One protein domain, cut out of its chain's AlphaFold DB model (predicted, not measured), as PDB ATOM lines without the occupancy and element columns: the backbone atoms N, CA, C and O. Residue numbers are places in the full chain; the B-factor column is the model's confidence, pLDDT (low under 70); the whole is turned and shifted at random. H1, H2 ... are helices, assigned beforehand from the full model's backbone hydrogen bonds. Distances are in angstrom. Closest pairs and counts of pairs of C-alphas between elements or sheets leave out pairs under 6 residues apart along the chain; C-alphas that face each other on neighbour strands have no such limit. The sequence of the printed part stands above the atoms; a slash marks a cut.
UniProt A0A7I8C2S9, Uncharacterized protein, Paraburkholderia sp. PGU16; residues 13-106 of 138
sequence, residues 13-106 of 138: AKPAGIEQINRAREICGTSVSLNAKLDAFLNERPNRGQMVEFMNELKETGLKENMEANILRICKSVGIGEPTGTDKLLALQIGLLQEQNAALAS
ATOM      1  N   ALA A  13       8.749  36.512  11.333       70.25
ATOM      2  CA  ALA A  13       9.870  37.424  11.570       70.25
ATOM      3  C   ALA A  13      11.185  37.003  10.885       70.25
ATOM      4  O   ALA A  13      12.116  37.802  10.788       70.25
ATOM      5  N   LYS A  14      11.287  35.756  10.403       77.19
ATOM      6  CA  LYS A  14      12.472  35.288   9.669       77.19
ATOM      7  C   LYS A  14      12.562  35.970   8.296       77.19
ATOM      8  O   LYS A  14      11.538  36.389   7.761       77.19
ATOM      9  N   PRO A  15      13.756  36.047   7.684       78.25
ATOM     10  CA  PRO A  15      13.897  36.532   6.314       78.25
ATOM     11  C   PRO A  15      13.084  35.696   5.317       78.25
ATOM     12  O   PRO A  15      12.935  34.473   5.490       78.25
ATOM     13  N   ALA A  16      12.585  36.354   4.267       80.44
ATOM     14  CA  ALA A  16      11.942  35.689   3.140       80.44
ATOM     15  C   ALA A  16      12.877  34.637   2.518       80.44
ATOM     16  O   ALA A  16      14.052  34.894   2.257       80.44
ATOM     17  N   GLY A  17      12.360  33.425   2.318       83.62
ATOM     18  CA  GLY A  17      13.127  32.333   1.716       83.62
ATOM     19  C   GLY A  17      13.173  32.431   0.190       83.62
ATOM     20  O   GLY A  17      12.264  32.990  -0.421       83.62
ATOM     21  N   ILE A  18      14.180  31.805  -0.427       83.06
ATOM     22  CA  ILE A  18      14.334  31.730  -1.895       83.06
ATOM     23  C   ILE A  18      13.062  31.185  -2.568       83.06
ATOM     24  O   ILE A  18      12.620  31.730  -3.570       83.06
ATOM     25  N   GLU A  19      12.404  30.193  -1.965       83.38
ATOM     26  CA  GLU A  19      11.125  29.647  -2.449       83.38
ATOM     27  C   GLU A  19      10.005  30.697  -2.543       83.38
ATOM     28  O   GLU A  19       9.237  30.718  -3.501       83.38
ATOM     29  N   GLN A  20       9.913  31.607  -1.567       81.50
ATOM     30  CA  GLN A  20       8.904  32.673  -1.591       81.50
ATOM     31  C   GLN A  20       9.239  33.720  -2.653       81.50
ATOM     32  O   GLN A  20       8.340  34.244  -3.302       81.50
ATOM     33  N   ILE A  21      10.530  33.992  -2.857       86.31
ATOM     34  CA  ILE A  21      11.014  34.905  -3.897       86.31
ATOM     35  C   ILE A  21      10.711  34.337  -5.286       86.31
ATOM     36  O   ILE A  21      10.169  35.049  -6.129       86.31
ATOM     37  N   ASN A  22      10.993  33.052  -5.508       86.50
ATOM     38  CA  ASN A  22      10.677  32.363  -6.758       86.50
ATOM     39  C   ASN A  22       9.172  32.382  -7.027       86.50
ATOM     40  O   ASN A  22       8.742  32.732  -8.122       86.50
ATOM     41  N   ARG A  23       8.356  32.120  -6.004       84.25
ATOM     42  CA  ARG A  23       6.901  32.173  -6.149       84.25
ATOM     43  C   ARG A  23       6.375  33.582  -6.427       84.25
ATOM     44  O   ARG A  23       5.443  33.740  -7.210       84.25
ATOM     45  N   ALA A  24       6.965  34.614  -5.828       84.25
ATOM     46  CA  ALA A  24       6.628  35.998  -6.150       84.25
ATOM     47  C   ALA A  24       7.007  36.349  -7.602       84.25
ATOM     48  O   ALA A  24       6.208  36.969  -8.300       84.25
ATOM     49  N   ARG A  25       8.169  35.886  -8.093       86.12
ATOM     50  CA  ARG A  25       8.580  36.022  -9.506       86.12
ATOM     51  C   ARG A  25       7.591  35.340 -10.453       86.12
ATOM     52  O   ARG A  25       7.232  35.924 -11.469       86.12
ATOM     53  N   GLU A  26       7.129  34.138 -10.112       85.00
ATOM     54  CA  GLU A  26       6.108  33.420 -10.886       85.00
ATOM     55  C   GLU A  26       4.801  34.216 -10.983       85.00
ATOM     56  O   GLU A  26       4.234  34.316 -12.068       85.00
ATOM     57  N   ILE A  27       4.350  34.825  -9.879       83.19
ATOM     58  CA  ILE A  27       3.152  35.683  -9.863       83.19
ATOM     59  C   ILE A  27       3.362  36.932 -10.732       83.19
ATOM     60  O   ILE A  27       2.459  37.320 -11.470       83.19
ATOM     61  N   CYS A  28       4.547  37.547 -10.681       83.31
ATOM     62  CA  CYS A  28       4.891  38.687 -11.535       83.31
ATOM     63  C   CYS A  28       4.966  38.314 -13.027       83.31
ATOM     64  O   CYS A  28       4.767  39.178 -13.889       83.31
ATOM     65  N   GLY A  29       5.259  37.050 -13.348       83.50
ATOM     66  CA  GLY A  29       5.356  36.545 -14.713       83.50
ATOM     67  C   GLY A  29       6.309  37.379 -15.574       83.50
ATOM     68  O   GLY A  29       7.422  37.714 -15.166       83.50
ATOM     69  N   THR A  30       5.860  37.746 -16.774       81.62
ATOM     70  CA  THR A  30       6.623  38.564 -17.735       81.62
ATOM     71  C   THR A  30       6.449  40.074 -17.540       81.62
ATOM     72  O   THR A  30       7.000  40.859 -18.313       81.62
ATOM     73  N   SER A  31       5.694  40.512 -16.528       80.00
ATOM     74  CA  SER A  31       5.428  41.934 -16.312       80.00
ATOM     75  C   SER A  31       6.674  42.652 -15.794       80.00
ATOM     76  O   SER A  31       7.123  42.424 -14.668       80.00
ATOM     77  N   VAL A  32       7.236  43.543 -16.615       82.00
ATOM     78  CA  VAL A  32       8.436  44.330 -16.279       82.00
ATOM     79  C   VAL A  32       8.181  45.236 -15.072       82.00
ATOM     80  O   VAL A  32       9.036  45.357 -14.198       82.00
ATOM     81  N   SER A  33       6.990  45.832 -14.981       81.81
ATOM     82  CA  SER A  33       6.619  46.724 -13.877       81.81
ATOM     83  C   SER A  33       6.451  45.974 -12.553       81.81
ATOM     84  O   SER A  33       6.918  46.457 -11.522       81.81
ATOM     85  N   LEU A  34       5.830  44.789 -12.563       83.12
ATOM     86  CA  LEU A  34       5.670  43.968 -11.357       83.12
ATOM     87  C   LEU A  34       7.008  43.381 -10.896       83.12
ATOM     88  O   LEU A  34       7.289  43.376  -9.699       83.12
ATOM     89  N   ASN A  35       7.868  42.958 -11.828       85.44
ATOM     90  CA  ASN A  35       9.222  42.511 -11.495       85.44
ATOM     91  C   ASN A  35      10.067  43.645 -10.894       85.44
ATOM     92  O   ASN A  35      10.720  43.424  -9.882       85.44
ATOM     93  N   ALA A  36       9.987  44.870 -11.428       85.94
ATOM     94  CA  ALA A  36      10.688  46.021 -10.857       85.94
ATOM     95  C   ALA A  36      10.207  46.363  -9.433       85.94
ATOM     96  O   ALA A  36      11.019  46.679  -8.565       85.94
ATOM     97  N   LYS A  37       8.895  46.263  -9.170       85.88
ATOM     98  CA  LYS A  37       8.336  46.426  -7.816       85.88
ATOM     99  C   LYS A  37       8.825  45.337  -6.864       85.88
ATOM    100  O   LYS A  37       9.192  45.649  -5.736       85.88
ATOM    101  N   LEU A  38       8.857  44.083  -7.318       87.88
ATOM    102  CA  LEU A  38       9.399  42.972  -6.536       87.88
ATOM    103  C   LEU A  38      10.886  43.189  -6.229       87.88
ATOM    104  O   LEU A  38      11.290  43.035  -5.085       87.88
ATOM    105  N   ASP A  39      11.695  43.591  -7.208       89.12
ATOM    106  CA  ASP A  39      13.125  43.847  -7.003       89.12
ATOM    107  C   ASP A  39      13.363  44.997  -6.007       89.12
ATOM    108  O   ASP A  39      14.213  44.880  -5.122       89.12
ATOM    109  N   ALA A  40      12.579  46.078  -6.087       88.62
ATOM    110  CA  ALA A  40      12.621  47.169  -5.113       88.62
ATOM    111  C   ALA A  40      12.264  46.688  -3.697       88.62
ATOM    112  O   ALA A  40      12.998  46.969  -2.752       88.62
ATOM    113  N   PHE A  41      11.199  45.897  -3.568       88.00
ATOM    114  CA  PHE A  41      10.767  45.321  -2.297       88.00
ATOM    115  C   PHE A  41      11.817  44.374  -1.695       88.00
ATOM    116  O   PHE A  41      12.084  44.412  -0.498       88.00
ATOM    117  N   LEU A  42      12.482  43.553  -2.513       88.81
ATOM    118  CA  LEU A  42      13.532  42.639  -2.051       88.81
ATOM    119  C   LEU A  42      14.786  43.363  -1.548       88.81
ATOM    120  O   LEU A  42      15.447  42.860  -0.634       88.81
ATOM    121  N   ASN A  43      15.101  44.542  -2.094       89.81
ATOM    122  CA  ASN A  43      16.227  45.355  -1.629       89.81
ATOM    123  C   ASN A  43      16.055  45.820  -0.172       89.81
ATOM    124  O   ASN A  43      17.051  46.029   0.522       89.81
ATOM    125  N   GLU A  44      14.817  45.902   0.321       87.25
ATOM    126  CA  GLU A  44      14.493  46.251   1.711       87.25
ATOM    127  C   GLU A  44      14.641  45.068   2.687       87.25
ATOM    128  O   GLU A  44      14.479  45.234   3.894       87.25
ATOM    129  N   ARG A  45      15.010  43.877   2.186       83.94
ATOM    130  CA  ARG A  45      15.173  42.627   2.954       83.94
ATOM    131  C   ARG A  45      13.922  42.273   3.777       83.94
ATOM    132  O   ARG A  45      13.997  42.185   5.006       83.94
ATOM    133  N   PRO A  46      12.784  42.020   3.110       84.25
ATOM    134  CA  PRO A  46      11.518  41.783   3.780       84.25
ATOM    135  C   PRO A  46      11.548  40.484   4.587       84.25
ATOM    136  O   PRO A  46      12.190  39.486   4.225       84.25
ATOM    137  N   ASN A  47      10.808  40.485   5.691       86.75
ATOM    138  CA  ASN A  47      10.548  39.268   6.446       86.75
ATOM    139  C   ASN A  47       9.483  38.400   5.746       86.75
ATOM    140  O   ASN A  47       8.837  38.808   4.777       86.75
ATOM    141  N   ARG A  48       9.295  37.165   6.219       82.69
ATOM    142  CA  ARG A  48       8.345  36.218   5.615       82.69
ATOM    143  C   ARG A  48       6.907  36.718   5.653       82.69
ATOM    144  O   ARG A  48       6.171  36.417   4.719       82.69
ATOM    145  N   GLY A  49       6.509  37.429   6.708       80.62
ATOM    146  CA  GLY A  49       5.169  38.010   6.823       80.62
ATOM    147  C   GLY A  49       4.919  39.054   5.739       80.62
ATOM    148  O   GLY A  49       3.994  38.905   4.946       80.62
ATOM    149  N   GLN A  50       5.825  40.024   5.627       84.75
ATOM    150  CA  GLN A  50       5.784  41.079   4.612       84.75
ATOM    151  C   GLN A  50       5.790  40.499   3.194       84.75
ATOM    152  O   GLN A  50       5.069  40.966   2.322       84.75
ATOM    153  N   MET A  51       6.566  39.438   2.957       87.06
ATOM    154  CA  MET A  51       6.589  38.760   1.661       87.06
ATOM    155  C   MET A  51       5.250  38.094   1.313       87.06
ATOM    156  O   MET A  51       4.844  38.089   0.152       87.06
ATOM    157  N   VAL A  52       4.550  37.522   2.295       85.25
ATOM    158  CA  VAL A  52       3.218  36.935   2.078       85.25
ATOM    159  C   VAL A  52       2.183  38.014   1.781       85.25
ATOM    160  O   VAL A  52       1.396  37.840   0.852       85.25
ATOM    161  N   GLU A  53       2.206  39.121   2.521       86.12
ATOM    162  CA  GLU A  53       1.341  40.280   2.265       86.12
ATOM    163  C   GLU A  53       1.575  40.830   0.854       86.12
ATOM    164  O   GLU A  53       0.637  40.894   0.061       86.12
ATOM    165  N   PHE A  54       2.835  41.061   0.478       87.19
ATOM    166  CA  PHE A  54       3.208  41.520  -0.859       87.19
ATOM    167  C   PHE A  54       2.740  40.566  -1.970       87.19
ATOM    168  O   PHE A  54       2.191  40.993  -2.984       87.19
ATOM    169  N   MET A  55       2.894  39.249  -1.791       85.88
ATOM    170  CA  MET A  55       2.389  38.269  -2.761       85.88
ATOM    171  C   MET A  55       0.860  38.288  -2.895       85.88
ATOM    172  O   MET A  55       0.348  37.968  -3.969       85.88
ATOM    173  N   ASN A  56       0.121  38.615  -1.834       85.31
ATOM    174  CA  ASN A  56      -1.333  38.749  -1.908       85.31
ATOM    175  C   ASN A  56      -1.723  40.028  -2.653       85.31
ATOM    176  O   ASN A  56      -2.543  39.956  -3.566       85.31
ATOM    177  N   GLU A  57      -1.061  41.148  -2.367       85.12
ATOM    178  CA  GLU A  57      -1.255  42.403  -3.102       85.12
ATOM    179  C   GLU A  57      -0.951  42.250  -4.600       85.12
ATOM    180  O   GLU A  57      -1.699  42.746  -5.448       85.12
ATOM    181  N   LEU A  58       0.112  41.517  -4.953       82.75
ATOM    182  CA  LEU A  58       0.439  41.204  -6.346       82.75
ATOM    183  C   LEU A  58      -0.683  40.422  -7.039       82.75
ATOM    184  O   LEU A  58      -1.032  40.726  -8.181       82.75
ATOM    185  N   LYS A  59      -1.271  39.432  -6.356       81.31
ATOM    186  CA  LYS A  59      -2.395  38.656  -6.900       81.31
ATOM    187  C   LYS A  59      -3.629  39.524  -7.086       81.31
ATOM    188  O   LYS A  59      -4.256  39.444  -8.136       81.31
ATOM    189  N   GLU A  60      -3.971  40.344  -6.098       82.69
ATOM    190  CA  GLU A  60      -5.124  41.247  -6.168       82.69
ATOM    191  C   GLU A  60      -4.966  42.273  -7.292       82.69
ATOM    192  O   GLU A  60      -5.897  42.497  -8.066       82.69
ATOM    193  N   THR A  61      -3.765  42.834  -7.443       79.25
ATOM    194  CA  THR A  61      -3.450  43.770  -8.528       79.25
ATOM    195  C   THR A  61      -3.557  43.086  -9.889       79.25
ATOM    196  O   THR A  61      -4.247  43.593 -10.770       79.25
ATOM    197  N   GLY A  62      -2.955  41.904 -10.053       76.31
ATOM    198  CA  GLY A  62      -3.041  41.145 -11.302       76.31
ATOM    199  C   GLY A  62      -4.472  40.716 -11.646       76.31
ATOM    200  O   GLY A  62      -4.883  40.792 -12.803       76.31
ATOM    201  N   LEU A  63      -5.271  40.320 -10.650       73.31
ATOM    202  CA  LEU A  63      -6.698  40.022 -10.817       73.31
ATOM    203  C   LEU A  63      -7.469  41.253 -11.302       73.31
ATOM    204  O   LEU A  63      -8.259  41.149 -12.241       73.31
ATOM    205  N   LYS A  64      -7.215  42.418 -10.699       76.56
ATOM    206  CA  LYS A  64      -7.850  43.679 -11.086       76.56
ATOM    207  C   LYS A  64      -7.476  44.091 -12.510       76.56
ATOM    208  O   LYS A  64      -8.370  44.401 -13.292       76.56
ATOM    209  N   GLU A  65      -6.193  44.057 -12.864       79.19
ATOM    210  CA  GLU A  65      -5.715  44.403 -14.210       79.19
ATOM    211  C   GLU A  65      -6.301  43.465 -15.274       79.19
ATOM    212  O   GLU A  65      -6.799  43.923 -16.304       79.19
ATOM    213  N   ASN A  66      -6.328  42.156 -15.005       77.94
ATOM    214  CA  ASN A  66      -6.943  41.175 -15.900       77.94
ATOM    215  C   ASN A  66      -8.450  41.409 -16.065       77.94
ATOM    216  O   ASN A  66      -8.978  41.317 -17.177       77.94
ATOM    217  N   MET A  67      -9.149  41.731 -14.975       77.12
ATOM    218  CA  MET A  67     -10.572  42.058 -15.007       77.12
ATOM    219  C   MET A  67     -10.834  43.327 -15.829       77.12
ATOM    220  O   MET A  67     -11.712  43.320 -16.692       77.12
ATOM    221  N   GLU A  68     -10.060  44.394 -15.618       81.88
ATOM    222  CA  GLU A  68     -10.170  45.641 -16.383       81.88
ATOM    223  C   GLU A  68      -9.878  45.420 -17.873       81.88
ATOM    224  O   GLU A  68     -10.643  45.874 -18.727       81.88
ATOM    225  N   ALA A  69      -8.837  44.651 -18.203       84.31
ATOM    226  CA  ALA A  69      -8.527  44.283 -19.581       84.31
ATOM    227  C   ALA A  69      -9.672  43.492 -20.235       84.31
ATOM    228  O   ALA A  69     -10.018  43.737 -21.395       84.31
ATOM    229  N   ASN A  70     -10.303  42.574 -19.497       80.56
ATOM    230  CA  ASN A  70     -11.439  41.805 -19.996       80.56
ATOM    231  C   ASN A  70     -12.685  42.680 -20.212       80.56
ATOM    232  O   ASN A  70     -13.344  42.556 -21.244       80.56
ATOM    233  N   ILE A  71     -12.969  43.603 -19.290       83.69
ATOM    234  CA  ILE A  71     -14.043  44.596 -19.435       83.69
ATOM    235  C   ILE A  71     -13.831  45.413 -20.712       83.69
ATOM    236  O   ILE A  71     -14.724  45.478 -21.556       83.69
ATOM    237  N   LEU A  72     -12.632  45.972 -20.903       87.38
ATOM    238  CA  LEU A  72     -12.299  46.755 -22.095       87.38
ATOM    239  C   LEU A  72     -12.411  45.924 -23.377       87.38
ATOM    240  O   LEU A  72     -12.932  46.410 -24.380       87.38
ATOM    241  N   ARG A  73     -11.973  44.660 -23.352       89.06
ATOM    242  CA  ARG A  73     -12.108  43.728 -24.482       89.06
ATOM    243  C   ARG A  73     -13.575  43.511 -24.859       89.06
ATOM    244  O   ARG A  73     -13.900  43.549 -26.045       89.06
ATOM    245  N   ILE A  74     -14.449  43.299 -23.875       85.31
ATOM    246  CA  ILE A  74     -15.886  43.098 -24.101       85.31
ATOM    247  C   ILE A  74     -16.523  44.384 -24.638       85.31
ATOM    248  O   ILE A  74     -17.178  44.332 -25.677       85.31
ATOM    249  N   CYS A  75     -16.263  45.539 -24.020       86.12
ATOM    250  CA  CYS A  75     -16.746  46.837 -24.506       86.12
ATOM    251  C   CYS A  75     -16.298  47.105 -25.952       86.12
ATOM    252  O   CYS A  75     -17.116  47.449 -26.805       86.12
ATOM    253  N   LYS A  76     -15.027  46.841 -26.274       88.44
ATOM    254  CA  LYS A  76     -14.502  46.981 -27.637       88.44
ATOM    255  C   LYS A  76     -15.186  46.032 -28.623       88.44
ATOM    256  O   LYS A  76     -15.446  46.427 -29.756       88.44
ATOM    257  N   SER A  77     -15.501  44.802 -28.208       85.12
ATOM    258  CA  SER A  77     -16.175  43.817 -29.070       85.12
ATOM    259  C   SER A  77     -17.586  44.237 -29.491       85.12
ATOM    260  O   SER A  77     -18.050  43.821 -30.549       85.12
ATOM    261  N   VAL A  78     -18.237  45.100 -28.705       85.69
ATOM    262  CA  VAL A  78     -19.558  45.672 -29.009       85.69
ATOM    263  C   VAL A  78     -19.478  47.099 -29.573       85.69
ATOM    264  O   VAL A  78     -20.500  47.761 -29.716       85.69
ATOM    265  N   GLY A  79     -18.275  47.579 -29.912       87.12
ATOM    266  CA  GLY A  79     -18.058  48.886 -30.542       87.12
ATOM    267  C   GLY A  79     -17.972  50.081 -29.584       87.12
ATOM    268  O   GLY A  79     -17.978  51.219 -30.045       87.12
ATOM    269  N   ILE A  80     -17.864  49.857 -28.271       87.38
ATOM    270  CA  ILE A  80     -17.735  50.930 -27.274       87.38
ATOM    271  C   ILE A  80     -16.252  51.280 -27.100       87.38
ATOM    272  O   ILE A  80     -15.473  50.482 -26.573       87.38
ATOM    273  N   GLY A  81     -15.863  52.476 -27.550       83.38
ATOM    274  CA  GLY A  81     -14.491  52.988 -27.438       83.38
ATOM    275  C   GLY A  81     -14.142  53.505 -26.039       83.38
ATOM    276  O   GLY A  81     -13.091  53.163 -25.504       83.38
ATOM    277  N   GLU A  82     -15.048  54.269 -25.423       87.12
ATOM    278  CA  GLU A  82     -14.898  54.804 -24.067       87.12
ATOM    279  C   GLU A  82     -16.061  54.326 -23.189       87.12
ATOM    280  O   GLU A  82     -17.153  54.894 -23.241       87.12
ATOM    281  N   PRO A  83     -15.873  53.247 -22.412       82.88
ATOM    282  CA  PRO A  83     -16.960  52.664 -21.644       82.88
ATOM    283  C   PRO A  83     -17.311  53.506 -20.417       82.88
ATOM    284  O   PRO A  83     -16.461  53.795 -19.565       82.88
ATOM    285  N   THR A  84     -18.595  53.834 -20.298       90.06
ATOM    286  CA  THR A  84     -19.183  54.463 -19.114       90.06
ATOM    287  C   THR A  84     -19.217  53.487 -17.931       90.06
ATOM    288  O   THR A  84     -18.959  52.289 -18.072       90.06
ATOM    289  N   GLY A  85     -19.559  53.974 -16.732       82.38
ATOM    290  CA  GLY A  85     -19.720  53.107 -15.555       82.38
ATOM    291  C   GLY A  85     -20.715  51.962 -15.789       82.38
ATOM    292  O   GLY A  85     -20.446  50.826 -15.405       82.38
ATOM    293  N   THR A  86     -21.816  52.234 -16.491       86.25
ATOM    294  CA  THR A  86     -22.828  51.230 -16.843       86.25
ATOM    295  C   THR A  86     -22.291  50.207 -17.844       86.25
ATOM    296  O   THR A  86     -22.497  49.009 -17.655       86.25
ATOM    297  N   ASP A  87     -21.532  50.643 -18.856       83.69
ATOM    298  CA  ASP A  87     -20.942  49.741 -19.857       83.69
ATOM    299  C   ASP A  87     -19.945  48.768 -19.224       83.69
ATOM    300  O   ASP A  87     -19.916  47.586 -19.566       83.69
ATOM    301  N   LYS A  88     -19.160  49.243 -18.248       82.19
ATOM    302  CA  LYS A  88     -18.227  48.402 -17.488       82.19
ATOM    303  C   LYS A  88     -18.954  47.356 -16.643       82.19
ATOM    304  O   LYS A  88     -18.511  46.212 -16.588       82.19
ATOM    305  N   LEU A  89     -20.071  47.725 -16.010       85.19
ATOM    306  CA  LEU A  89     -20.892  46.789 -15.236       85.19
ATOM    307  C   LEU A  89     -21.523  45.715 -16.128       85.19
ATOM    308  O   LEU A  89     -21.490  44.536 -15.780       85.19
ATOM    309  N   LEU A  90     -22.047  46.102 -17.293       85.31
ATOM    310  CA  LEU A  90     -22.590  45.151 -18.264       85.31
ATOM    311  C   LEU A  90     -21.498  44.227 -18.810       85.31
ATOM    312  O   LEU A  90     -21.689  43.016 -18.872       85.31
ATOM    313  N   ALA A  91     -20.324  44.767 -19.134       83.69
ATOM    314  CA  ALA A  91     -19.181  43.970 -19.559       83.69
ATOM    315  C   ALA A  91     -18.715  42.984 -18.477       83.69
ATOM    316  O   ALA A  91     -18.382  41.846 -18.800       83.69
ATOM    317  N   LEU A  92     -18.751  43.373 -17.199       84.75
ATOM    318  CA  LEU A  92     -18.465  42.472 -16.082       84.75
ATOM    319  C   LEU A  92     -19.485  41.325 -16.008       84.75
ATOM    320  O   LEU A  92     -19.095  40.163 -15.904       84.75
ATOM    321  N   GLN A  93     -20.783  41.633 -16.109       82.44
ATOM    322  CA  GLN A  93     -21.845  40.619 -16.130       82.44
ATOM    323  C   GLN A  93     -21.680  39.652 -17.311       82.44
ATOM    324  O   GLN A  93     -21.775  38.438 -17.138       82.44
ATOM    325  N   ILE A  94     -21.369  40.175 -18.501       83.31
ATOM    326  CA  ILE A  94     -21.091  39.369 -19.696       83.31
ATOM    327  C   ILE A  94     -19.855  38.491 -19.480       83.31
ATOM    328  O   ILE A  94     -19.881  37.309 -19.818       83.31
ATOM    329  N   GLY A  95     -18.785  39.038 -18.898       79.50
ATOM    330  CA  GLY A  95     -17.566  38.295 -18.586       79.50
ATOM    331  C   GLY A  95     -17.830  37.119 -17.645       79.50
ATOM    332  O   GLY A  95     -17.418  35.999 -17.939       79.50
ATOM    333  N   LEU A  96     -18.598  37.346 -16.577       84.00
ATOM    334  CA  LEU A  96     -19.003  36.304 -15.630       84.00
ATOM    335  C   LEU A  96     -19.838  35.203 -16.308       84.00
ATOM    336  O   LEU A  96     -19.672  34.018 -16.018       84.00
ATOM    337  N   LEU A  97     -20.746  35.573 -17.215       81.81
ATOM    338  CA  LEU A  97     -21.545  34.609 -17.977       81.81
ATOM    339  C   LEU A  97     -20.682  33.794 -18.953       81.81
ATOM    340  O   LEU A  97     -20.891  32.590 -19.089       81.81
ATOM    341  N   GLN A  98     -19.692  34.415 -19.605       81.44
ATOM    342  CA  GLN A  98     -18.737  33.714 -20.474       81.44
ATOM    343  C   GLN A  98     -17.915  32.682 -19.689       81.44
ATOM    344  O   GLN A  98     -17.741  31.558 -20.161       81.44
ATOM    345  N   GLU A  99     -17.458  33.034 -18.487       80.06
ATOM    346  CA  GLU A  99     -16.698  32.131 -17.619       80.06
ATOM    347  C   GLU A  99     -17.549  30.955 -17.124       80.06
ATOM    348  O   GLU A  99     -17.125  29.802 -17.217       80.06
ATOM    349  N   GLN A 100     -18.787  31.214 -16.690       77.25
ATOM    350  CA  GLN A 100     -19.720  30.155 -16.293       77.25
ATOM    351  C   GLN A 100     -20.049  29.214 -17.456       77.25
ATOM    352  O   GLN A 100     -20.041  27.996 -17.283       77.25
ATOM    353  N   ASN A 101     -20.273  29.749 -18.658       76.94
ATOM    354  CA  ASN A 101     -20.517  28.929 -19.844       76.94
ATOM    355  C   ASN A 101     -19.301  28.062 -20.201       76.94
ATOM    356  O   ASN A 101     -19.467  26.888 -20.532       76.94
ATOM    357  N   ALA A 102     -18.082  28.597 -20.091       78.31
ATOM    358  CA  ALA A 102     -16.858  27.826 -20.304       78.31
ATOM    359  C   ALA A 102     -16.677  26.724 -19.244       78.31
ATOM    360  O   ALA A 102     -16.304  25.596 -19.578       78.31
ATOM    361  N   ALA A 103     -16.995  27.013 -17.979       76.88
ATOM    362  CA  ALA A 103     -16.963  26.031 -16.899       76.88
ATOM    363  C   ALA A 103     -17.981  24.901 -17.126       76.88
ATOM    364  O   ALA A 103     -17.628  23.725 -17.025       76.88
ATOM    365  N   LEU A 104     -19.218  25.235 -17.511       71.44
ATOM    366  CA  LEU A 104     -20.250  24.254 -17.860       71.44
ATOM    367  C   LEU A 104     -19.852  23.410 -19.077       71.44
ATOM    368  O   LEU A 104     -20.026  22.193 -19.052       71.44
ATOM    369  N   ALA A 105     -19.263  24.016 -20.111       72.69
ATOM    370  CA  ALA A 105     -18.760  23.292 -21.279       72.69
ATOM    371  C   ALA A 105     -17.630  22.314 -20.910       72.69
ATOM    372  O   ALA A 105     -17.633  21.166 -21.356       72.69
ATOM    373  N   SER A 106     -16.704  22.729 -20.043       71.50
ATOM    374  CA  SER A 106     -15.634  21.874 -19.510       71.50
ATOM    375  C   SER A 106     -16.186  20.704 -18.684       71.50
ATOM    376  O   SER A 106     -15.755  19.560 -18.848       71.50
TER     377      SER A 106
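This is residues 13 to 106 of the 138 residues of an uncharacterized protein of Paraburkholderia sp. PGU16 (UniProt A0A7I8C2S9). Long helix H3 makes the longest axis; near its first end the hairpin of H1 and H2 joins it in a small up-and-down bundle, each helix running against the one before, and near its far end H4 stands crosswise, residues 96 to 106 sticking out. The printed part has 94 residues with four named helices, H1 to H4 in order, and no named strand: all helix. It is loose, radius of gyration of the C-alphas 17.6 A, spanning 50 by 32 by 21 A.

Start at H1, residues 18 to 28, which touches residues 34 to 38 alone of H2, residues 32 to 43; their closest C-alphas, Cys 28 and Leu 34, are 5.3 A apart. H1 touches residues 51 to 59 alone of H3, residues 48 to 77, closest at C-alphas 24 and 55, 5.9 A. H4, residues 85 to 106, touches H3 about perpendicular, at 80 degrees; C-alphas 71 and 91 are closest, 5.2 A. In these four helices every O i to N i+4 pair is within hydrogen-bond range.

Find C-alpha 18, where H1 begins, at (14.334, 31.730, -1.895). H3 runs 43.2 A; H4 runs 31.7 A to C-alpha 106 at (-15.634, 21.874, -19.510).

The farthest C-alphas, Lys 14 and Gly 79, are 52.3 A apart. The printed part has no cut and no long link; no printed residue is under 70 in pLDDT.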